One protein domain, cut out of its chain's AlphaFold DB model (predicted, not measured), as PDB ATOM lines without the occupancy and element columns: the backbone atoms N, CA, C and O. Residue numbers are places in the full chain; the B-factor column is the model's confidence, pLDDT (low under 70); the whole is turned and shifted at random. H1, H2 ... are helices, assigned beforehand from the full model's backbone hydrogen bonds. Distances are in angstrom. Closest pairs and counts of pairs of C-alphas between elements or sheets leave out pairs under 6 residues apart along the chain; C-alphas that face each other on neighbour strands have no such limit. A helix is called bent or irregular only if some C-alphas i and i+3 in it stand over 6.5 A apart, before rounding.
ATOM      1  N   TRP A  42     -19.198 -13.806 -64.132       51.84
ATOM      2  CA  TRP A  42     -20.086 -12.754 -63.625       51.84
ATOM      3  C   TRP A  42     -20.219 -11.568 -64.582       51.84
ATOM      4  O   TRP A  42     -21.304 -10.999 -64.667       51.84
ATOM      5  N   SER A  43     -19.163 -11.207 -65.317       49.78
ATOM      6  CA  SER A  43     -19.242 -10.139 -66.322       49.78
ATOM      7  C   SER A  43     -20.095 -10.533 -67.534       49.78
ATOM      8  O   SER A  43     -20.873  -9.716 -68.025       49.78
ATOM      9  N   GLU A  44     -20.031 -11.797 -67.965       49.22
ATOM     10  CA  GLU A  44     -20.870 -12.322 -69.047       49.22
ATOM     11  C   GLU A  44     -22.330 -12.474 -68.598       49.22
ATOM     12  O   GLU A  44     -23.225 -12.000 -69.294       49.22
ATOM     13  N   ILE A  45     -22.587 -13.024 -67.406       48.06
ATOM     14  CA  ILE A  45     -23.940 -13.125 -66.828       48.06
ATOM     15  C   ILE A  45     -24.562 -11.734 -66.643       48.06
ATOM     16  O   ILE A  45     -25.705 -11.526 -67.045       48.06
ATOM     17  N   ALA A  46     -23.824 -10.758 -66.103       48.75
ATOM     18  CA  ALA A  46     -24.320  -9.388 -65.968       48.75
ATOM     19  C   ALA A  46     -24.638  -8.755 -67.334       48.75
ATOM     20  O   ALA A  46     -25.693  -8.143 -67.489       48.75
ATOM     21  N   SER A  47     -23.781  -8.958 -68.342       54.47
ATOM     22  CA  SER A  47     -24.024  -8.485 -69.711       54.47
ATOM     23  C   SER A  47     -25.275  -9.120 -70.331       54.47
ATOM     24  O   SER A  47     -26.107  -8.411 -70.895       54.47
ATOM     25  N   ILE A  48     -25.461 -10.433 -70.161       52.16
ATOM     26  CA  ILE A  48     -26.648 -11.167 -70.623       52.16
ATOM     27  C   ILE A  48     -27.911 -10.624 -69.940       52.16
ATOM     28  O   ILE A  48     -28.886 -10.322 -70.625       52.16
ATOM     29  N   LEU A  49     -27.901 -10.436 -68.618       52.19
ATOM     30  CA  LEU A  49     -29.047  -9.904 -67.868       52.19
ATOM     31  C   LEU A  49     -29.398  -8.470 -68.279       52.19
ATOM     32  O   LEU A  49     -30.576  -8.150 -68.437       52.19
ATOM     33  N   GLN A  50     -28.389  -7.628 -68.511       52.41
ATOM     34  CA  GLN A  50     -28.569  -6.245 -68.957       52.41
ATOM     35  C   GLN A  50     -29.078  -6.159 -70.410       52.41
ATOM     36  O   GLN A  50     -29.809  -5.231 -70.743       52.41
ATOM     37  N   GLN A  51     -28.770  -7.149 -71.258       54.41
ATOM     38  CA  GLN A  51     -29.327  -7.282 -72.615       54.41
ATOM     39  C   GLN A  51     -30.716  -7.953 -72.662       54.41
ATOM     40  O   GLN A  51     -31.408  -7.830 -73.670       54.41
ATOM     41  N   SER A  52     -31.134  -8.667 -71.608       51.88
ATOM     42  CA  SER A  52     -32.329  -9.537 -71.633       51.88
ATOM     43  C   SER A  52     -33.627  -8.889 -71.133       51.88
ATOM     44  O   SER A  52     -34.687  -9.520 -71.194       51.88
ATOM     45  N   GLN A  53     -33.597  -7.650 -70.637       55.19
ATOM     46  CA  GLN A  53     -34.825  -6.971 -70.212       55.19
ATOM     47  C   GLN A  53     -35.681  -6.513 -71.415       55.19
ATOM     48  O   GLN A  53     -35.130  -6.075 -72.425       55.19
ATOM     49  N   PRO A  54     -37.028  -6.587 -71.335       48.22
ATOM     50  CA  PRO A  54     -37.843  -7.033 -70.194       48.22
ATOM     51  C   PRO A  54     -38.163  -8.545 -70.179       48.22
ATOM     52  O   PRO A  54     -38.718  -9.042 -69.201       48.22
ATOM     53  N   LYS A  55     -37.807  -9.284 -71.238       50.31
ATOM     54  CA  LYS A  55     -38.421 -10.577 -71.600       50.31
ATOM     55  C   LYS A  55     -38.255 -11.725 -70.606       50.31
ATOM     56  O   LYS A  55     -39.006 -12.690 -70.694       50.31
ATOM     57  N   LEU A  56     -37.314 -11.630 -69.666       48.72
ATOM     58  CA  LEU A  56     -37.040 -12.676 -68.669       48.72
ATOM     59  C   LEU A  56     -38.267 -13.041 -67.802       48.72
ATOM     60  O   LEU A  56     -38.311 -14.134 -67.249       48.72
ATOM     61  N   PHE A  57     -39.256 -12.144 -67.699       49.88
ATOM     62  CA  PHE A  57     -40.497 -12.356 -66.941       49.88
ATOM     63  C   PHE A  57     -41.761 -12.447 -67.814       49.88
ATOM     64  O   PHE A  57     -42.828 -12.755 -67.290       49.88
ATOM     65  N   ASP A  58     -41.650 -12.234 -69.133       49.03
ATOM     66  CA  ASP A  58     -42.770 -12.391 -70.076       49.03
ATOM     67  C   ASP A  58     -43.052 -13.879 -70.387       49.03
ATOM     68  O   ASP A  58     -44.155 -14.238 -70.799       49.03
ATOM     69  N   SER A  59     -42.060 -14.760 -70.196       48.81
ATOM     70  CA  SER A  59     -42.209 -16.219 -70.267       48.81
ATOM     71  C   SER A  59     -42.425 -16.812 -68.872       48.81
ATOM     72  O   SER A  59     -41.514 -16.811 -68.044       48.81
ATOM     73  N   SER A  60     -43.615 -17.356 -68.625       44.78
ATOM     74  CA  SER A  60     -44.136 -17.766 -67.309       44.78
ATOM     75  C   SER A  60     -43.431 -18.934 -66.602       44.78
ATOM     76  O   SER A  60     -43.778 -19.261 -65.466       44.78
ATOM     77  N   ASP A  61     -42.486 -19.605 -67.257       49.16
ATOM     78  CA  ASP A  61     -42.381 -21.061 -67.101       49.16
ATOM     79  C   ASP A  61     -41.348 -21.544 -66.065       49.16
ATOM     80  O   ASP A  61     -41.369 -22.723 -65.708       49.16
ATOM     81  N   ASN A  62     -40.462 -20.677 -65.546       60.91
ATOM     82  CA  ASN A  62     -39.464 -21.092 -64.544       60.91
ATOM     83  C   ASN A  62     -39.015 -19.988 -63.550       60.91
ATOM     84  O   ASN A  62     -37.891 -19.487 -63.637       60.91
ATOM     85  N   PRO A  63     -39.827 -19.627 -62.536       58.19
ATOM     86  CA  PRO A  63     -39.417 -18.657 -61.513       58.19
ATOM     87  C   PRO A  63     -38.194 -19.095 -60.680       58.19
ATOM     88  O   PRO A  63     -37.470 -18.238 -60.177       58.19
ATOM     89  N   ALA A  64     -37.907 -20.398 -60.567       59.12
ATOM     90  CA  ALA A  64     -36.734 -20.893 -59.835       59.12
ATOM     91  C   ALA A  64     -35.399 -20.563 -60.538       59.12
ATOM     92  O   ALA A  64     -34.356 -20.460 -59.889       59.12
ATOM     93  N   GLU A  65     -35.420 -20.342 -61.852       66.69
ATOM     94  CA  GLU A  65     -34.257 -19.887 -62.621       66.69
ATOM     95  C   GLU A  65     -33.953 -18.415 -62.328       66.69
ATOM     96  O   GLU A  65     -32.804 -18.057 -62.070       66.69
ATOM     97  N   ALA A  66     -34.996 -17.583 -62.216       63.81
ATOM     98  CA  ALA A  66     -34.870 -16.211 -61.734       63.81
ATOM     99  C   ALA A  66     -34.359 -16.146 -60.280       63.81
ATOM    100  O   ALA A  66     -33.506 -15.309 -59.987       63.81
ATOM    101  N   LEU A  67     -34.800 -17.049 -59.388       58.69
ATOM    102  CA  LEU A  67     -34.230 -17.166 -58.035       58.69
ATOM    103  C   LEU A  67     -32.730 -17.461 -58.098       58.69
ATOM    104  O   LEU A  67     -31.937 -16.724 -57.520       58.69
ATOM    105  N   THR A  68     -32.348 -18.498 -58.850       64.94
ATOM    106  CA  THR A  68     -30.950 -18.932 -58.995       64.94
ATOM    107  C   THR A  68     -30.065 -17.780 -59.473       64.94
ATOM    108  O   THR A  68     -28.985 -17.566 -58.932       64.94
ATOM    109  N   ILE A  69     -30.541 -16.990 -60.441       67.19
ATOM    110  CA  ILE A  69     -29.859 -15.794 -60.954       67.19
ATOM    111  C   ILE A  69     -29.685 -14.717 -59.867       67.19
ATOM    112  O   ILE A  69     -28.592 -14.165 -59.727       67.19
ATOM    113  N   ILE A  70     -30.736 -14.420 -59.094       63.56
ATOM    114  CA  ILE A  70     -30.727 -13.377 -58.053       63.56
ATOM    115  C   ILE A  70     -29.844 -13.780 -56.861       63.56
ATOM    116  O   ILE A  70     -29.087 -12.950 -56.360       63.56
ATOM    117  N   GLU A  71     -29.903 -15.042 -56.430       63.25
ATOM    118  CA  GLU A  71     -29.041 -15.593 -55.373       63.25
ATOM    119  C   GLU A  71     -27.568 -15.646 -55.805       63.25
ATOM    120  O   GLU A  71     -26.676 -15.414 -54.994       63.25
ATOM    121  N   CYS A  72     -27.302 -15.899 -57.088       62.72
ATOM    122  CA  CYS A  72     -25.951 -15.948 -57.643       62.72
ATOM    123  C   CYS A  72     -25.270 -14.572 -57.753       62.72
ATOM    124  O   CYS A  72     -24.078 -14.450 -57.469       62.72
ATOM    125  N   ALA A  73     -25.981 -13.530 -58.192       63.28
ATOM    126  CA  ALA A  73     -25.382 -12.258 -58.620       63.28
ATOM    127  C   ALA A  73     -25.056 -11.273 -57.467       63.28
ATOM    128  O   ALA A  73     -25.201 -10.058 -57.614       63.28
ATOM    129  N   GLU A  74     -24.600 -11.780 -56.316       57.34
ATOM    130  CA  GLU A  74     -24.593 -11.097 -55.008       57.34
ATOM    131  C   GLU A  74     -24.031  -9.662 -54.955       57.34
ATOM    132  O   GLU A  74     -24.473  -8.867 -54.122       57.34
ATOM    133  N   SER A  75     -23.062  -9.317 -55.808       57.47
ATOM    134  CA  SER A  75     -22.402  -8.003 -55.817       57.47
ATOM    135  C   SER A  75     -22.759  -7.121 -57.024       57.47
ATOM    136  O   SER A  75     -22.777  -5.892 -56.897       57.47
ATOM    137  N   SER A  76     -23.084  -7.707 -58.180       62.97
ATOM    138  CA  SER A  76     -22.992  -7.046 -59.494       62.97
ATOM    139  C   SER A  76     -24.308  -6.560 -60.114       62.97
ATOM    140  O   SER A  76     -24.259  -5.838 -61.108       62.97
ATOM    141  N   ILE A  77     -25.477  -6.883 -59.545       73.88
ATOM    142  CA  ILE A  77     -26.781  -6.395 -60.049       73.88
ATOM    143  C   ILE A  77     -26.833  -4.852 -59.996       73.88
ATOM    144  O   ILE A  77     -26.567  -4.277 -58.933       73.88
ATOM    145  N   SER A  78     -27.191  -4.174 -61.098       82.12
ATOM    146  CA  SER A  78     -27.393  -2.714 -61.094       82.12
ATOM    147  C   SER A  78     -28.692  -2.321 -60.382       82.12
ATOM    148  O   SER A  78     -29.648  -3.095 -60.314       82.12
ATOM    149  N   SER A  79     -28.743  -1.104 -59.844       76.06
ATOM    150  CA  SER A  79     -29.958  -0.556 -59.229       76.06
ATOM    151  C   SER A  79     -31.119  -0.481 -60.220       76.06
ATOM    152  O   SER A  79     -32.236  -0.862 -59.890       76.06
ATOM    153  N   GLU A  80     -30.836  -0.110 -61.469       81.25
ATOM    154  CA  GLU A  80     -31.794  -0.090 -62.582       81.25
ATOM    155  C   GLU A  80     -32.457  -1.464 -62.783       81.25
ATOM    156  O   GLU A  80     -33.671  -1.545 -62.973       81.25
ATOM    157  N   PHE A  81     -31.679  -2.553 -62.689       81.25
ATOM    158  CA  PHE A  81     -32.209  -3.913 -62.777       81.25
ATOM    159  C   PHE A  81     -33.117  -4.242 -61.586       81.25
ATOM    160  O   PHE A  81     -34.185  -4.809 -61.805       81.25
ATOM    161  N   LEU A  82     -32.744  -3.869 -60.354       79.19
ATOM    162  CA  LEU A  82     -33.581  -4.084 -59.163       79.19
ATOM    163  C   LEU A  82     -34.895  -3.287 -59.232       79.19
ATOM    164  O   LEU A  82     -35.957  -3.849 -58.973       79.19
ATOM    165  N   SER A  83     -34.854  -2.021 -59.649       77.62
ATOM    166  CA  SER A  83     -36.051  -1.187 -59.815       77.62
ATOM    167  C   SER A  83     -36.949  -1.689 -60.952       77.62
ATOM    168  O   SER A  83     -38.173  -1.686 -60.831       77.62
ATOM    169  N   SER A  84     -36.369  -2.182 -62.049       81.50
ATOM    170  CA  SER A  84     -37.118  -2.822 -63.140       81.50
ATOM    171  C   SER A  84     -37.739  -4.162 -62.715       81.50
ATOM    172  O   SER A  84     -38.904  -4.429 -63.010       81.50
ATOM    173  N   LEU A  85     -37.011  -4.971 -61.936       78.44
ATOM    174  CA  LEU A  85     -37.504  -6.212 -61.330       78.44
ATOM    175  C   LEU A  85     -38.680  -5.942 -60.378       78.44
ATOM    176  O   LEU A  85     -39.710  -6.606 -60.487       78.44
ATOM    177  N   ALA A  86     -38.570  -4.935 -59.508       78.25
ATOM    178  CA  ALA A  86     -39.644  -4.499 -58.617       78.25
ATOM    179  C   ALA A  86     -40.891  -4.035 -59.397       78.25
ATOM    180  O   ALA A  86     -42.007  -4.446 -59.079       78.25
ATOM    181  N   ASN A  87     -40.714  -3.257 -60.473       81.31
ATOM    182  CA  ASN A  87     -41.809  -2.834 -61.355       81.31
ATOM    183  C   ASN A  87     -42.465  -4.013 -62.102       81.31
ATOM    184  O   ASN A  87     -43.690  -4.075 -62.204       81.31
ATOM    185  N   SER A  88     -41.679  -4.975 -62.595       80.81
ATOM    186  CA  SER A  88     -42.210  -6.186 -63.233       80.81
ATOM    187  C   SER A  88     -42.988  -7.053 -62.236       80.81
ATOM    188  O   SER A  88     -44.077  -7.538 -62.548       80.81
ATOM    189  N   TYR A  89     -42.490  -7.173 -61.001       79.44
ATOM    190  CA  TYR A  89     -43.183  -7.858 -59.911       79.44
ATOM    191  C   TYR A  89     -44.504  -7.156 -59.557       79.44
ATOM    192  O   TYR A  89     -45.537  -7.816 -59.462       79.44
ATOM    193  N   LYS A  90     -44.508  -5.819 -59.442       76.75
ATOM    194  CA  LYS A  90     -45.711  -4.998 -59.201       76.75
ATOM    195  C   LYS A  90     -46.798  -5.247 -60.251       76.75
ATOM    196  O   LYS A  90     -47.955  -5.457 -59.896       76.75
ATOM    197  N   ASN A  91     -46.421  -5.304 -61.528       82.06
ATOM    198  CA  ASN A  91     -47.349  -5.581 -62.629       82.06
ATOM    199  C   ASN A  91     -47.896  -7.025 -62.624       82.06
ATOM    200  O   ASN A  91     -48.989  -7.262 -63.134       82.06
ATOM    201  N   ASN A  92     -47.168  -7.982 -62.034       79.12
ATOM    202  CA  ASN A  92     -47.480  -9.418 -62.065       79.12
ATOM    203  C   ASN A  92     -47.859 -10.021 -60.695       79.12
ATOM    204  O   ASN A  92     -47.962 -11.243 -60.564       79.12
ATOM    205  N   ALA A  93     -48.102  -9.192 -59.675       69.56
ATOM    206  CA  ALA A  93     -48.226  -9.598 -58.268       69.56
ATOM    207  C   ALA A  93     -49.215 -10.759 -58.011       69.56
ATOM    208  O   ALA A  93     -48.958 -11.636 -57.185       69.56
ATOM    209  N   ASN A  94     -50.318 -10.831 -58.769       69.44
ATOM    210  CA  ASN A  94     -51.299 -11.919 -58.670       69.44
ATOM    211  C   ASN A  94     -50.731 -13.311 -59.009       69.44
ATOM    212  O   ASN A  94     -51.169 -14.294 -58.412       69.44
ATOM    213  N   HIS A  95     -49.760 -13.407 -59.920       64.88
ATOM    214  CA  HIS A  95     -49.134 -14.676 -60.312       64.88
ATOM    215  C   HIS A  95     -48.011 -15.113 -59.363       64.88
ATOM    216  O   HIS A  95     -47.697 -16.297 -59.290       64.88
ATOM    217  N   LEU A  96     -47.426 -14.177 -58.609       63.06
ATOM    218  CA  LEU A  96     -46.229 -14.410 -57.794       63.06
ATOM    219  C   LEU A  96     -46.539 -14.626 -56.300       63.06
ATOM    220  O   LEU A  96     -45.629 -14.710 -55.478       63.06
ATOM    221  N   LYS A  97     -47.818 -14.787 -55.924       65.12
ATOM    222  CA  LYS A  97     -48.258 -14.995 -54.526       65.12
ATOM    223  C   LYS A  97     -47.634 -16.199 -53.808       65.12
ATOM    224  O   LYS A  97     -47.592 -16.193 -52.584       65.12
ATOM    225  N   THR A  98     -47.131 -17.196 -54.528       70.62
ATOM    226  CA  THR A  98     -46.404 -18.350 -53.964       70.62
ATOM    227  C   THR A  98     -44.964 -18.038 -53.540       70.62
ATOM    228  O   THR A  98     -44.370 -18.817 -52.801       70.62
ATOM    229  N   ASN A  99     -44.395 -16.918 -53.993       80.06
ATOM    230  CA  ASN A  99     -42.954 -16.653 -54.005       80.06
ATOM    231  C   ASN A  99     -42.545 -15.528 -53.036       80.06
ATOM    232  O   ASN A  99     -41.733 -14.661 -53.350       80.06
ATOM    233  N   PHE A 100     -43.093 -15.559 -51.822       84.50
ATOM    234  CA  PHE A 100     -42.883 -14.528 -50.802       84.50
ATOM    235  C   PHE A 100     -41.398 -14.248 -50.462       84.50
ATOM    236  O   PHE A 100     -41.008 -13.095 -50.280       84.50
ATOM    237  N   SER A 101     -40.537 -15.272 -50.461       86.44
ATOM    238  CA  SER A 101     -39.089 -15.120 -50.238       86.44
ATOM    239  C   SER A 101     -38.401 -14.184 -51.241       86.44
ATOM    240  O   SER A 101     -37.443 -13.501 -50.884       86.44
ATOM    241  N   TYR A 102     -38.905 -14.104 -52.474       84.69
ATOM    242  CA  TYR A 102     -38.344 -13.272 -53.537       84.69
ATOM    243  C   TYR A 102     -38.596 -11.788 -53.242       84.69
ATOM    244  O   TYR A 102     -37.704 -10.966 -53.447       84.69
ATOM    245  N   ILE A 103     -39.772 -11.450 -52.691       89.31
ATOM    246  CA  ILE A 103     -40.101 -10.092 -52.229       89.31
ATOM    247  C   ILE A 103     -39.082  -9.657 -51.168       89.31
ATOM    248  O   ILE A 103     -38.499  -8.580 -51.282       89.31
ATOM    249  N   LEU A 104     -38.811 -10.516 -50.175       91.94
ATOM    250  CA  LEU A 104     -37.843 -10.216 -49.116       91.94
ATOM    251  C   LEU A 104     -36.425  -9.996 -49.659       91.94
ATOM    252  O   LEU A 104     -35.769  -9.046 -49.240       91.94
ATOM    253  N   ILE A 105     -35.966 -10.823 -50.603       90.62
ATOM    254  CA  ILE A 105     -34.634 -10.680 -51.215       90.62
ATOM    255  C   ILE A 105     -34.530  -9.374 -52.019       90.62
ATOM    256  O   ILE A 105     -33.511  -8.690 -51.938       90.62
ATOM    257  N   ILE A 106     -35.575  -8.987 -52.761       89.38
ATOM    258  CA  ILE A 106     -35.607  -7.714 -53.503       89.38
ATOM    259  C   ILE A 106     -35.531  -6.526 -52.533       89.38
ATOM    260  O   ILE A 106     -34.701  -5.638 -52.728       89.38
ATOM    261  N   ILE A 107     -36.333  -6.537 -51.462       93.19
ATOM    262  CA  ILE A 107     -36.309  -5.497 -50.420       93.19
ATOM    263  C   ILE A 107     -34.919  -5.403 -49.775       93.19
ATOM    264  O   ILE A 107     -34.353  -4.315 -49.688       93.19
ATOM    265  N   GLU A 108     -34.345  -6.536 -49.363       94.50
ATOM    266  CA  GLU A 108     -33.008  -6.603 -48.770       94.50
ATOM    267  C   GLU A 108     -31.940  -6.017 -49.701       94.50
ATOM    268  O   GLU A 108     -31.149  -5.179 -49.271       94.50
ATOM    269  N   ARG A 109     -31.916  -6.413 -50.979       92.06
ATOM    270  CA  ARG A 109     -30.890  -5.955 -51.931       92.06
ATOM    271  C   ARG A 109     -31.074  -4.491 -52.350       92.06
ATOM    272  O   ARG A 109     -30.073  -3.857 -52.665       92.06
ATOM    273  N   LEU A 110     -32.294  -3.944 -52.321       92.38
ATOM    274  CA  LEU A 110     -32.530  -2.501 -52.478       92.38
ATOM    275  C   LEU A 110     -32.006  -1.727 -51.255       92.38
ATOM    276  O   LEU A 110     -31.207  -0.804 -51.409       92.38
ATOM    277  N   ILE A 111     -32.376  -2.148 -50.042       93.88
ATOM    278  CA  ILE A 111     -31.972  -1.488 -48.789       93.88
ATOM    279  C   ILE A 111     -30.449  -1.545 -48.576       93.88
ATOM    280  O   ILE A 111     -29.844  -0.537 -48.220       93.88
ATOM    281  N   LEU A 112     -29.804  -2.684 -48.851       92.12
ATOM    282  CA  LEU A 112     -28.342  -2.841 -48.774       92.12
ATOM    283  C   LEU A 112     -27.572  -2.101 -49.886       92.12
ATOM    284  O   LEU A 112     -26.343  -2.062 -49.846       92.12
ATOM    285  N   LYS A 113     -28.267  -1.524 -50.873       91.75
ATOM    286  CA  LYS A 113     -27.694  -0.634 -51.896       91.75
ATOM    287  C   LYS A 113     -28.152   0.820 -51.733       91.75
ATOM    288  O   LYS A 113     -28.063   1.584 -52.684       91.75
ATOM    289  N   ASP A 114     -28.626   1.194 -50.541       92.69
ATOM    290  CA  ASP A 114     -29.103   2.539 -50.188       92.69
ATOM    291  C   ASP A 114     -30.336   3.034 -50.998       92.69
ATOM    292  O   ASP A 114     -30.754   4.183 -50.865       92.69
ATOM    293  N   HIS A 115     -31.008   2.156 -51.758       93.69
ATOM    294  CA  HIS A 115     -32.245   2.441 -52.511       93.69
ATOM    295  C   HIS A 115     -33.492   2.351 -51.613       93.69
ATOM    296  O   HIS A 115     -34.392   1.526 -51.800       93.69
ATOM    297  N   ILE A 116     -33.509   3.181 -50.567       93.94
ATOM    298  CA  ILE A 116     -34.532   3.166 -49.511       93.94
ATOM    299  C   ILE A 116     -35.907   3.624 -50.021       93.94
ATOM    300  O   ILE A 116     -36.932   3.129 -49.559       93.94
ATOM    301  N   GLU A 117     -35.952   4.558 -50.971       93.56
ATOM    302  CA  GLU A 117     -37.200   5.079 -51.541       93.56
ATOM    303  C   GLU A 117     -37.895   4.026 -52.411       93.56
ATOM    304  O   GLU A 117     -39.082   3.755 -52.234       93.56
ATOM    305  N   GLU A 118     -37.145   3.368 -53.290       92.69
ATOM    306  CA  GLU A 118     -37.634   2.277 -54.128       92.69
ATOM    307  C   GLU A 118     -38.043   1.066 -53.285       92.69
ATOM    308  O   GLU A 118     -39.102   0.487 -53.530       92.69
ATOM    309  N   ALA A 119     -37.270   0.732 -52.246       93.88
ATOM    310  CA  ALA A 119     -37.650  -0.288 -51.273       93.88
ATOM    311  C   ALA A 119     -38.944   0.075 -50.528       93.88
ATOM    312  O   ALA A 119     -39.805  -0.786 -50.377       93.88
ATOM    313  N   SER A 120     -39.123   1.330 -50.098       93.38
ATOM    314  CA  SER A 120     -40.344   1.763 -49.404       93.38
ATOM    315  C   SER A 120     -41.575   1.695 -50.297       93.38
ATOM    316  O   SER A 120     -42.593   1.150 -49.882       93.38
ATOM    317  N   ASN A 121     -41.473   2.175 -51.538       91.31
ATOM    318  CA  ASN A 121     -42.567   2.105 -52.505       91.31
ATOM    319  C   ASN A 121     -42.939   0.641 -52.805       91.31
ATOM    320  O   ASN A 121     -44.108   0.270 -52.737       91.31
ATOM    321  N   PHE A 122     -41.940  -0.220 -53.038       90.81
ATOM    322  CA  PHE A 122     -42.154  -1.649 -53.281       90.81
ATOM    323  C   PHE A 122     -42.749  -2.381 -52.065       90.81
ATOM    324  O   PHE A 122     -43.589  -3.268 -52.227       90.81
ATOM    325  N   ILE A 123     -42.371  -1.998 -50.841       90.06
ATOM    326  CA  ILE A 123     -42.994  -2.486 -49.602       90.06
ATOM    327  C   ILE A 123     -44.452  -2.036 -49.520       90.06
ATOM    328  O   ILE A 123     -45.320  -2.867 -49.275       90.06
ATOM    329  N   GLU A 124     -44.760  -0.759 -49.753       89.19
ATOM    330  CA  GLU A 124     -46.137  -0.263 -49.667       89.19
ATOM    331  C   GLU A 124     -47.067  -0.913 -50.699       89.19
ATOM    332  O   GLU A 124     -48.185  -1.282 -50.328       89.19
ATOM    333  N   ASP A 125     -46.579  -1.137 -51.925       86.62
ATOM    334  CA  ASP A 125     -47.267  -1.875 -52.992       86.62
ATOM    335  C   ASP A 125     -47.490  -3.361 -52.649       86.62
ATOM    336  O   ASP A 125     -48.556  -3.920 -52.918       86.62
ATOM    337  N   THR A 126     -46.484  -4.036 -52.081       85.62
ATOM    338  CA  THR A 126     -46.564  -5.483 -51.806       85.62
ATOM    339  C   THR A 126     -47.276  -5.815 -50.496       85.62
ATOM    340  O   THR A 126     -47.880  -6.888 -50.411       85.62
ATOM    341  N   LEU A 127     -47.280  -4.910 -49.507       82.88
ATOM    342  CA  LEU A 127     -47.958  -5.077 -48.213       82.88
ATOM    343  C   LEU A 127     -49.431  -5.464 -48.376       82.88
ATOM    344  O   LEU A 127     -49.876  -6.449 -47.793       82.88
ATOM    345  N   GLU A 128     -50.176  -4.751 -49.218       80.56
ATOM    346  CA  GLU A 128     -51.624  -4.964 -49.370       80.56
ATOM    347  C   GLU A 128     -51.980  -6.230 -50.169       80.56
ATOM    348  O   GLU A 128     -53.079  -6.768 -50.025       80.56
ATOM    349  N   VAL A 129     -51.054  -6.746 -50.987       81.31
ATOM    350  CA  VAL A 129     -51.297  -7.898 -51.875       81.31
ATOM    351  C   VAL A 129     -50.769  -9.216 -51.297       81.31
ATOM    352  O   VAL A 129     -51.373 -10.270 -51.536       81.31
ATOM    353  N   HIS A 130     -49.651  -9.169 -50.566       78.88
ATOM    354  CA  HIS A 130     -48.898 -10.347 -50.127       78.88
ATOM    355  C   HIS A 130     -48.846 -10.529 -48.610       78.88
ATOM    356  O   HIS A 130     -48.980 -11.661 -48.155       78.88
ATOM    357  N   PHE A 131     -48.726  -9.457 -47.821       76.31
ATOM    358  CA  PHE A 131     -48.547  -9.530 -46.361       76.31
ATOM    359  C   PHE A 131     -49.872  -9.725 -45.613       76.31
ATOM    360  O   PHE A 131     -50.215  -9.026 -44.662       76.31
ATOM    361  N   THR A 132     -50.639 -10.704 -46.084       77.31
ATOM    362  CA  THR A 132     -51.968 -11.038 -45.569       77.31
ATOM    363  C   THR A 132     -51.915 -11.971 -44.359       77.31
ATOM    364  O   THR A 132     -52.930 -12.130 -43.678       77.31
ATOM    365  N   THR A 133     -50.753 -12.559 -44.045       81.38
ATOM    366  CA  THR A 133     -50.547 -13.361 -42.833       81.38
ATOM    367  C   THR A 133     -49.499 -12.754 -41.899       81.38
ATOM    368  O   THR A 133     -48.550 -12.080 -42.303       81.38
ATOM    369  N   ALA A 134     -49.631 -13.067 -40.609       74.50
ATOM    370  CA  ALA A 134     -48.655 -12.696 -39.588       74.50
ATOM    371  C   ALA A 134     -47.267 -13.345 -39.788       74.50
ATOM    372  O   ALA A 134     -46.289 -12.848 -39.237       74.50
ATOM    373  N   VAL A 135     -47.173 -14.437 -40.562       81.50
ATOM    374  CA  VAL A 135     -45.907 -15.132 -40.862       81.50
ATOM    375  C   VAL A 135     -45.086 -14.344 -41.883       81.50
ATOM    376  O   VAL A 135     -43.871 -14.225 -41.735       81.50
ATOM    377  N   ASP A 136     -45.754 -13.744 -42.868       84.69
ATOM    378  CA  ASP A 136     -45.131 -12.859 -43.859       84.69
ATOM    379  C   ASP A 136     -44.548 -11.617 -43.159       84.69
ATOM    380  O   ASP A 136     -43.391 -11.239 -43.357       84.69
ATOM    381  N   ILE A 137     -45.341 -11.032 -42.256       82.75
ATOM    382  CA  ILE A 137     -44.956  -9.903 -41.398       82.75
ATOM    383  C   ILE A 137     -43.757 -10.256 -40.503       82.75
ATOM    384  O   ILE A 137     -42.799  -9.486 -40.447       82.75
ATOM    385  N   ASP A 138     -43.780 -11.415 -39.834       82.19
ATOM    386  CA  ASP A 138     -42.670 -11.917 -39.008       82.19
ATOM    387  C   ASP A 138     -41.369 -11.993 -39.832       82.19
ATOM    388  O   ASP A 138     -40.349 -11.402 -39.469       82.19
ATOM    389  N   ALA A 139     -41.418 -12.631 -41.000       87.69
ATOM    390  CA  ALA A 139     -40.252 -12.814 -41.855       87.69
ATOM    391  C   ALA A 139     -39.687 -11.495 -42.430       87.69
ATOM    392  O   ALA A 139     -38.463 -11.356 -42.520       87.69
ATOM    393  N   LEU A 140     -40.531 -10.502 -42.748       89.12
ATOM    394  CA  LEU A 140     -40.071  -9.146 -43.092       89.12
ATOM    395  C   LEU A 140     -39.425  -8.444 -41.900       89.12
ATOM    396  O   LEU A 140     -38.334  -7.898 -42.054       89.12
ATOM    397  N   LEU A 141     -40.039  -8.488 -40.714       86.38
ATOM    398  CA  LEU A 141     -39.460  -7.885 -39.511       86.38
ATOM    399  C   LEU A 141     -38.098  -8.516 -39.187       86.38
ATOM    400  O   LEU A 141     -37.136  -7.780 -38.990       86.38
ATOM    401  N   ARG A 142     -37.950  -9.850 -39.251       85.56
ATOM    402  CA  ARG A 142     -36.648 -10.535 -39.088       85.56
ATOM    403  C   ARG A 142     -35.611 -10.135 -40.135       85.56
ATOM    404  O   ARG A 142     -34.429 -10.023 -39.808       85.56
ATOM    405  N   MET A 143     -36.020  -9.941 -41.388       93.00
ATOM    406  CA  MET A 143     -35.118  -9.494 -42.450       93.00
ATOM    407  C   MET A 143     -34.657  -8.050 -42.201       93.00
ATOM    408  O   MET A 143     -33.452  -7.807 -42.193       93.00
ATOM    409  N   LEU A 144     -35.571  -7.133 -41.869       89.94
ATOM    410  CA  LEU A 144     -35.244  -5.747 -41.512       89.94
ATOM    411  C   LEU A 144     -34.338  -5.671 -40.270       89.94
ATOM    412  O   LEU A 144     -33.330  -4.965 -40.292       89.94
ATOM    413  N   ILE A 145     -34.638  -6.457 -39.229       84.31
ATOM    414  CA  ILE A 145     -33.802  -6.669 -38.032       84.31
ATOM    415  C   ILE A 145     -32.362  -7.051 -38.421       84.31
ATOM    416  O   ILE A 145     -31.408  -6.476 -37.897       84.31
ATOM    417  N   ARG A 146     -32.191  -7.987 -39.364       89.31
ATOM    418  CA  ARG A 146     -30.878  -8.490 -39.806       89.31
ATOM    419  C   ARG A 146     -30.088  -7.487 -40.653       89.31
ATOM    420  O   ARG A 146     -28.857  -7.483 -40.580       89.31
ATOM    421  N   ILE A 147     -30.749  -6.665 -41.470       90.31
ATOM    422  CA  ILE A 147     -30.061  -5.737 -42.390       90.31
ATOM    423  C   ILE A 147     -29.855  -4.336 -41.813       90.31
ATOM    424  O   ILE A 147     -28.891  -3.679 -42.190       90.31
ATOM    425  N   CYS A 148     -30.680  -3.875 -40.869       87.94
ATOM    426  CA  CYS A 148     -30.581  -2.519 -40.315       87.94
ATOM    427  C   CYS A 148     -29.179  -2.164 -39.743       87.94
ATOM    428  O   CYS A 148     -28.688  -1.066 -40.017       87.94
ATOM    429  N   PRO A 149     -28.445  -3.079 -39.065       84.94
ATOM    430  CA  PRO A 149     -27.058  -2.831 -38.653       84.94
ATOM    431  C   PRO A 149     -26.054  -2.663 -39.808       84.94
ATOM    432  O   PRO A 149     -24.980  -2.101 -39.589       84.94
ATOM    433  N   GLN A 150     -26.389  -3.142 -41.010       90.06
ATOM    434  CA  GLN A 150     -25.550  -3.138 -42.216       90.06
ATOM    435  C   GLN A 150     -25.788  -1.904 -43.106       90.06
ATOM    436  O   GLN A 150     -24.894  -1.517 -43.851       90.06
ATOM    437  N   VAL A 151     -26.965  -1.271 -43.016       89.94
ATOM    438  CA  VAL A 151     -27.321  -0.075 -43.804       89.94
ATOM    439  C   VAL A 151     -26.412   1.101 -43.454       89.94
ATOM    440  O   VAL A 151     -26.056   1.298 -42.285       89.94
ATOM    441  N   ASN A 152     -26.044   1.893 -44.460       87.75
ATOM    442  CA  ASN A 152     -25.193   3.067 -44.308       87.75
ATOM    443  C   ASN A 152     -25.806   4.077 -43.317       87.75
ATOM    444  O   ASN A 152     -27.018   4.292 -43.307       87.75
ATOM    445  N   ILE A 153     -24.981   4.687 -42.461       82.81
ATOM    446  CA  ILE A 153     -25.451   5.528 -41.349       82.81
ATOM    447  C   ILE A 153     -26.288   6.721 -41.828       82.81
ATOM    448  O   ILE A 153     -27.314   7.016 -41.219       82.81
ATOM    449  N   ASP A 154     -25.921   7.309 -42.968       87.25
ATOM    450  CA  ASP A 154     -26.611   8.451 -43.581       87.25
ATOM    451  C   ASP A 154     -28.016   8.094 -44.113       87.25
ATOM    452  O   ASP A 154     -28.880   8.962 -44.241       87.25
ATOM    453  N   HIS A 155     -28.280   6.807 -44.376       89.25
ATOM    454  CA  HIS A 155     -29.554   6.310 -44.910       89.25
ATOM    455  C   HIS A 155     -30.434   5.613 -43.862       89.25
ATOM    456  O   HIS A 155     -31.610   5.350 -44.128       89.25
ATOM    457  N   ARG A 156     -29.930   5.370 -42.641       85.50
ATOM    458  CA  ARG A 156     -30.728   4.793 -41.539       85.50
ATOM    459  C   ARG A 156     -31.934   5.652 -41.185       85.50
ATOM    460  O   ARG A 156     -32.998   5.107 -40.916       85.50
ATOM    461  N   ASP A 157     -31.803   6.974 -41.249       81.50
ATOM    462  CA  ASP A 157     -32.915   7.876 -40.943       81.50
ATOM    463  C   ASP A 157     -34.031   7.790 -42.002       81.50
ATOM    464  O   ASP A 157     -35.218   7.833 -41.676       81.50
ATOM    465  N   GLN A 158     -33.672   7.542 -43.270       87.75
ATOM    466  CA  GLN A 158     -34.637   7.246 -44.335       87.75
ATOM    467  C   GLN A 158     -35.272   5.861 -44.161       87.75
ATOM    468  O   GLN A 158     -36.481   5.720 -44.330       87.75
ATOM    469  N   LEU A 159     -34.484   4.842 -43.797       88.44
ATOM    470  CA  LEU A 159     -34.983   3.488 -43.524       88.44
ATOM    471  C   LEU A 159     -36.043   3.539 -42.417       88.44
ATOM    472  O   LEU A 159     -37.143   3.014 -42.579       88.44
ATOM    473  N   CYS A 160     -35.736   4.234 -41.324       83.62
ATOM    474  CA  CYS A 160     -36.638   4.427 -40.201       83.62
ATOM    475  C   CYS A 160     -37.891   5.239 -40.577       83.62
ATOM    476  O   CYS A 160     -39.006   4.811 -40.276       83.62
ATOM    477  N   SER A 161     -37.735   6.385 -41.246       83.25
ATOM    478  CA  SER A 161     -38.849   7.306 -41.535       83.25
ATOM    479  C   SER A 161     -39.752   6.896 -42.701       83.25
ATOM    480  O   SER A 161     -40.936   7.226 -42.665       83.25
ATOM    481  N   LYS A 162     -39.236   6.175 -43.708       89.25
ATOM    482  CA  LYS A 162     -40.032   5.658 -44.835       89.25
ATOM    483  C   LYS A 162     -40.521   4.235 -44.559       89.25
ATOM    484  O   LYS A 162     -41.711   4.011 -44.381       89.25
ATOM    485  N   ILE A 163     -39.603   3.280 -44.422       89.12
ATOM    486  CA  ILE A 163     -39.948   1.851 -44.373       89.12
ATOM    487  C   ILE A 163     -40.523   1.454 -43.014       89.12
ATOM    488  O   ILE A 163     -41.634   0.929 -42.930       89.12
ATOM    489  N   ILE A 164     -39.780   1.703 -41.933       83.94
ATOM    490  CA  ILE A 164     -40.173   1.233 -40.597       83.94
ATOM    491  C   ILE A 164     -41.423   1.962 -40.096       83.94
ATOM    492  O   ILE A 164     -42.319   1.342 -39.521       83.94
ATOM    493  N   TRP A 165     -41.514   3.271 -40.338       80.25
ATOM    494  CA  TRP A 165     -42.654   4.071 -39.907       80.25
ATOM    495  C   TRP A 165     -43.942   3.720 -40.672       80.25
ATOM    496  O   TRP A 165     -44.959   3.485 -40.014       80.25
ATOM    497  N   SER A 166     -43.915   3.563 -42.004       82.56
ATOM    498  CA  SER A 166     -45.091   3.085 -42.759       82.56
ATOM    499  C   SER A 166     -45.517   1.675 -42.341       82.56
ATOM    500  O   SER A 166     -46.711   1.428 -42.148       82.56
ATOM    501  N   LEU A 167     -44.561   0.767 -42.095       82.56
ATOM    502  CA  LEU A 167     -44.851  -0.553 -41.527       82.56
ATOM    503  C   LEU A 167     -45.539  -0.444 -40.164       82.56
ATOM    504  O   LEU A 167     -46.569  -1.078 -39.962       82.56
ATOM    505  N   SER A 168     -45.041   0.393 -39.248       77.12
ATOM    506  CA  SER A 168     -45.644   0.562 -37.917       77.12
ATOM    507  C   SER A 168     -47.114   1.000 -37.960       77.12
ATOM    508  O   SER A 168     -47.900   0.583 -37.112       77.12
ATOM    509  N   ILE A 169     -47.500   1.801 -38.962       76.06
ATOM    510  CA  ILE A 169     -48.887   2.242 -39.159       76.06
ATOM    511  C   ILE A 169     -49.723   1.090 -39.721       76.06
ATOM    512  O   ILE A 169     -50.705   0.699 -39.091       76.06
ATOM    513  N   LYS A 170     -49.312   0.471 -40.839       74.38
ATOM    514  CA  LYS A 170     -50.081  -0.643 -41.428       74.38
ATOM    515  C   LYS A 170     -50.194  -1.844 -40.465       74.38
ATOM    516  O   LYS A 170     -51.212  -2.527 -40.481       74.38
ATOM    517  N   LEU A 171     -49.221  -2.056 -39.569       71.81
ATOM    518  CA  LEU A 171     -49.268  -3.061 -38.492       71.81
ATOM    519  C   LEU A 171     -50.174  -2.682 -37.303       71.81
ATOM    520  O   LEU A 171     -50.587  -3.574 -36.565       71.81
ATOM    521  N   LYS A 172     -50.490  -1.398 -37.105       68.06
ATOM    522  CA  LYS A 172     -51.456  -0.925 -36.096       68.06
ATOM    523  C   LYS A 172     -52.900  -1.059 -36.588       68.06
ATOM    524  O   LYS A 172     -53.784  -1.380 -35.796       68.06
ATOM    525  N   ASP A 173     -53.119  -0.821 -37.881       68.25
ATOM    526  CA  ASP A 173     -54.442  -0.889 -38.513       68.25
ATOM    527  C   ASP A 173     -54.828  -2.328 -38.902       68.25
ATOM    528  O   ASP A 173     -55.985  -2.737 -38.763       68.25
ATOM    529  N   ALA A 174     -53.854  -3.142 -39.325       63.06
ATOM    530  CA  ALA A 174     -54.015  -4.587 -39.354       63.06
ATOM    531  C   ALA A 174     -54.199  -5.116 -37.923       63.06
ATOM    532  O   ALA A 174     -53.467  -4.746 -37.008       63.06
ATOM    533  N   LYS A 175     -55.136  -6.054 -37.726       58.28
ATOM    534  CA  LYS A 175     -55.286  -6.783 -36.454       58.28
ATOM    535  C   LYS A 175     -54.151  -7.795 -36.285       58.28
ATOM    536  O   LYS A 175     -54.361  -9.002 -36.412       58.28
ATOM    537  N   CYS A 176     -52.944  -7.286 -36.049       55.00
ATOM    538  CA  CYS A 176     -51.747  -8.080 -35.828       55.00
ATOM    539  C   CYS A 176     -51.967  -9.086 -34.702       55.00
ATOM    540  O   CYS A 176     -52.536  -8.769 -33.656       55.00
ATOM    541  N   ASN A 177     -51.508 -10.318 -34.923       56.19
ATOM    542  CA  ASN A 177     -51.546 -11.315 -33.869       56.19
ATOM    543  C   ASN A 177     -50.447 -11.028 -32.831       56.19
ATOM    544  O   ASN A 177     -49.502 -10.270 -33.062       56.19
ATOM    545  N   LYS A 178     -50.555 -11.698 -31.685       54.41
ATOM    546  CA  LYS A 178     -49.633 -11.566 -30.553       54.41
ATOM    547  C   LYS A 178     -48.145 -11.726 -30.915       54.41
ATOM    548  O   LYS A 178     -47.297 -11.107 -30.277       54.41
ATOM    549  N   GLN A 179     -47.832 -12.546 -31.920       56.59
ATOM    550  CA  GLN A 179     -46.465 -12.795 -32.381       56.59
ATOM    551  C   GLN A 179     -45.920 -11.589 -33.156       56.59
ATOM    552  O   GLN A 179     -44.836 -11.111 -32.827       56.59
ATOM    553  N   SER A 180     -46.688 -11.029 -34.098       59.53
ATOM    554  CA  SER A 180     -46.304  -9.811 -34.828       59.53
ATOM    555  C   SER A 180     -46.039  -8.625 -33.891       59.53
ATOM    556  O   SER A 180     -45.084  -7.887 -34.119       59.53
ATOM    557  N   SER A 181     -46.804  -8.479 -32.801       59.56
ATOM    558  CA  SER A 181     -46.543  -7.444 -31.786       59.56
ATOM    559  C   SER A 181     -45.199  -7.636 -31.075       59.56
ATOM    560  O   SER A 181     -44.479  -6.663 -30.877       59.56
ATOM    561  N   SER A 182     -44.818  -8.877 -30.740       58.84
ATOM    562  CA  SER A 182     -43.503  -9.174 -30.143       58.84
ATOM    563  C   SER A 182     -42.352  -8.810 -31.082       58.84
ATOM    564  O   SER A 182     -41.367  -8.236 -30.643       58.84
ATOM    565  N   LEU A 183     -42.492  -9.081 -32.381       60.56
ATOM    566  CA  LEU A 183     -41.465  -8.746 -33.372       60.56
ATOM    567  C   LEU A 183     -41.413  -7.253 -33.695       60.56
ATOM    568  O   LEU A 183     -40.336  -6.724 -33.947       60.56
ATOM    569  N   PHE A 184     -42.549  -6.554 -33.651       66.62
ATOM    570  CA  PHE A 184     -42.565  -5.094 -33.701       66.62
ATOM    571  C   PHE A 184     -41.834  -4.490 -32.492       66.62
ATOM    572  O   PHE A 184     -41.099  -3.517 -32.637       66.62
ATOM    573  N   PHE A 185     -41.980  -5.106 -31.319       61.56
ATOM    574  CA  PHE A 185     -41.260  -4.743 -30.104       61.56
ATOM    575  C   PHE A 185     -39.751  -5.042 -30.185       61.56
ATOM    576  O   PHE A 185     -38.959  -4.132 -29.943       61.56
ATOM    577  N   ASP A 186     -39.334  -6.232 -30.630       61.72
ATOM    578  CA  ASP A 186     -37.920  -6.556 -30.900       61.72
ATOM    579  C   ASP A 186     -37.298  -5.573 -31.912       61.72
ATOM    580  O   ASP A 186     -36.156  -5.130 -31.774       61.72
ATOM    581  N   PHE A 187     -38.070  -5.177 -32.926       64.38
ATOM    582  CA  PHE A 187     -37.643  -4.211 -33.933       64.38
ATOM    583  C   PHE A 187     -37.537  -2.789 -33.362       64.38
ATOM    584  O   PHE A 187     -36.550  -2.099 -33.623       64.38
ATOM    585  N   ALA A 188     -38.482  -2.376 -32.512       65.25
ATOM    586  CA  ALA A 188     -38.413  -1.126 -31.759       65.25
ATOM    587  C   ALA A 188     -37.171  -1.063 -30.855       65.25
ATOM    588  O   ALA A 188     -36.525  -0.017 -30.795       65.25
ATOM    589  N   LEU A 189     -36.777  -2.176 -30.225       62.03
ATOM    590  CA  LEU A 189     -35.531  -2.256 -29.458       62.03
ATOM    591  C   LEU A 189     -34.294  -1.998 -30.323       62.03
ATOM    592  O   LEU A 189     -33.413  -1.249 -29.906       62.03
ATOM    593  N   ILE A 190     -34.229  -2.547 -31.541       63.84
ATOM    594  CA  ILE A 190     -33.110  -2.272 -32.457       63.84
ATOM    595  C   ILE A 190     -33.083  -0.798 -32.869       63.84
ATOM    596  O   ILE A 190     -32.013  -0.192 -32.847       63.84
ATOM    597  N   ILE A 191     -34.236  -0.195 -33.166       64.31
ATOM    598  CA  ILE A 191     -34.336   1.237 -33.502       64.31
ATOM    599  C   ILE A 191     -33.857   2.109 -32.332       64.31
ATOM    600  O   ILE A 191     -33.063   3.020 -32.537       64.31
ATOM    601  N   LEU A 192     -34.272   1.795 -31.100       61.22
ATOM    602  CA  LEU A 192     -33.831   2.482 -29.879       61.22
ATOM    603  C   LEU A 192     -32.330   2.293 -29.594       61.22
ATOM    604  O   LEU A 192     -31.703   3.160 -28.980       61.22
ATOM    605  N   ASN A 193     -31.742   1.174 -30.030       62.91
ATOM    606  CA  ASN A 193     -30.320   0.887 -29.850       62.91
ATOM    607  C   ASN A 193     -29.431   1.637 -30.865       62.91
ATOM    608  O   ASN A 193     -28.259   1.912 -30.591       62.91
ATOM    609  N   LEU A 194     -29.980   2.037 -32.018       61.16
ATOM    610  CA  LEU A 194     -29.296   2.892 -32.989       61.16
ATOM    611  C   LEU A 194     -29.145   4.313 -32.424       61.16
ATOM    612  O   LEU A 194     -30.108   5.029 -32.189       61.16
ATOM    613  N   HIS A 195     -27.899   4.751 -32.228       56.66
ATOM    614  CA  HIS A 195     -27.566   6.017 -31.553       56.66
ATOM    615  C   HIS A 195     -27.934   7.307 -32.323       56.66
ATOM    616  O   HIS A 195     -27.600   8.399 -31.865       56.66
ATOM    617  N   PHE A 196     -28.599   7.199 -33.475       56.41
ATOM    618  CA  PHE A 196     -28.928   8.306 -34.371       56.41
ATOM    619  C   PHE A 196     -30.416   8.267 -34.719       56.41
ATOM    620  O   PHE A 196     -30.869   7.341 -35.387       56.41
ATOM    621  N   TYR A 197     -31.155   9.277 -34.255       59.31
ATOM    622  CA  TYR A 197     -32.560   9.504 -34.587       59.31
ATOM    623  C   TYR A 197     -32.915  10.988 -34.356       59.31
ATOM    624  O   TYR A 197     -32.388  11.586 -33.408       59.31
ATOM    625  N   PRO A 198     -33.831  11.603 -35.126       61.56
ATOM    626  CA  PRO A 198     -34.526  12.823 -34.726       61.56
ATOM    627  C   PRO A 198     -35.414  12.519 -33.510       61.56
ATOM    628  O   PRO A 198     -36.578  12.133 -33.613       61.56
TER     629      PRO A 198
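Overview. This is residues 42 to 198 of the 506 residues of the protein "Hypothetical protein" of Rotaria sp. Silwood1 (UniProt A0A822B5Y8). Two layers of helices make a slab, H2, H4, H6 and H8 in a row in one layer and H3, H5 and H7 in the other, with the chain zigzagging between the layers from H2 on. The short H1 lies at one end of the slab, where the stacking is loose, and H8 is at the other end. The 157 printed residues have eight named helices, H1 to H8 in chain order, and no named strand; the class is all helix. The whole is compact, with a radius of gyration of the C-alphas of 16.1 A, and spans 44 by 32 by 20 A.

Along the chain. H1, residues 42 to 51, begins with C-alpha 42 at (-20.086, -12.754, -63.625). H2 takes residues 63 to 72, H3 residues 79 to 92 over 19.8 A, and H4 residues 100 to 111 over 17.1 A. H5, residues 116 to 130, is 19.7 A long, and H6, residues 134 to 147, is 20.1 A. H7, residues 153 to 173, is the longest at 29.8 A; it has a kink of 26 degrees near residue 160 and is only just irregular, C-alphas 154 and 157 being 6.9 A apart. H8, residues 178 to 193, measures 23.0 A and ends with C-alpha 193 at (-30.320, 0.887, -29.850).

Arrangement. H3 to H8 form an up and down bundle, each helix running against the one before it. H4 and H5 are the hubs, touching three helices each; they form a helical hairpin, their closest C-alphas, of Ile 107 and Ala 119, 5.4 A apart. H3 and H4 are a hairpin too, H4 touching with residues 106 to 110 alone, closest at Leu 82 and Leu 110, 6.9 A. H4 touches H6 at Leu 104 and Leu 140, 6.5 A, and H6 touches H8 at Asp 138 and Ser 180, 5.9 A, the same way at 16 degrees, a shallow tilt. H5 touches H3 at Ala 86 and Phe 122, 6.5 A, and H7 at Ser 120 and Ile 163, 5.0 A. H2 is close to but not clearly touching H4, at Leu 67 and Tyr 102, 7.2 A. H1 and H2 are near each other. Every O i to N i+4 pair is within hydrogen-bond range in H1, H2, H3, H4, H6 and H8; H5 has 9 of 11 and H7 13 of 17.

Size, cuts and confidence. The farthest C-alphas, of Glu 44 and Lys 178, are 48.1 A apart. The printed part has no cut. The link from H1 to H2 is long. The mean pLDDT of the printed part is 73.7, with residues 42 to 76, 93 to 97 and 172 to 198 under 70.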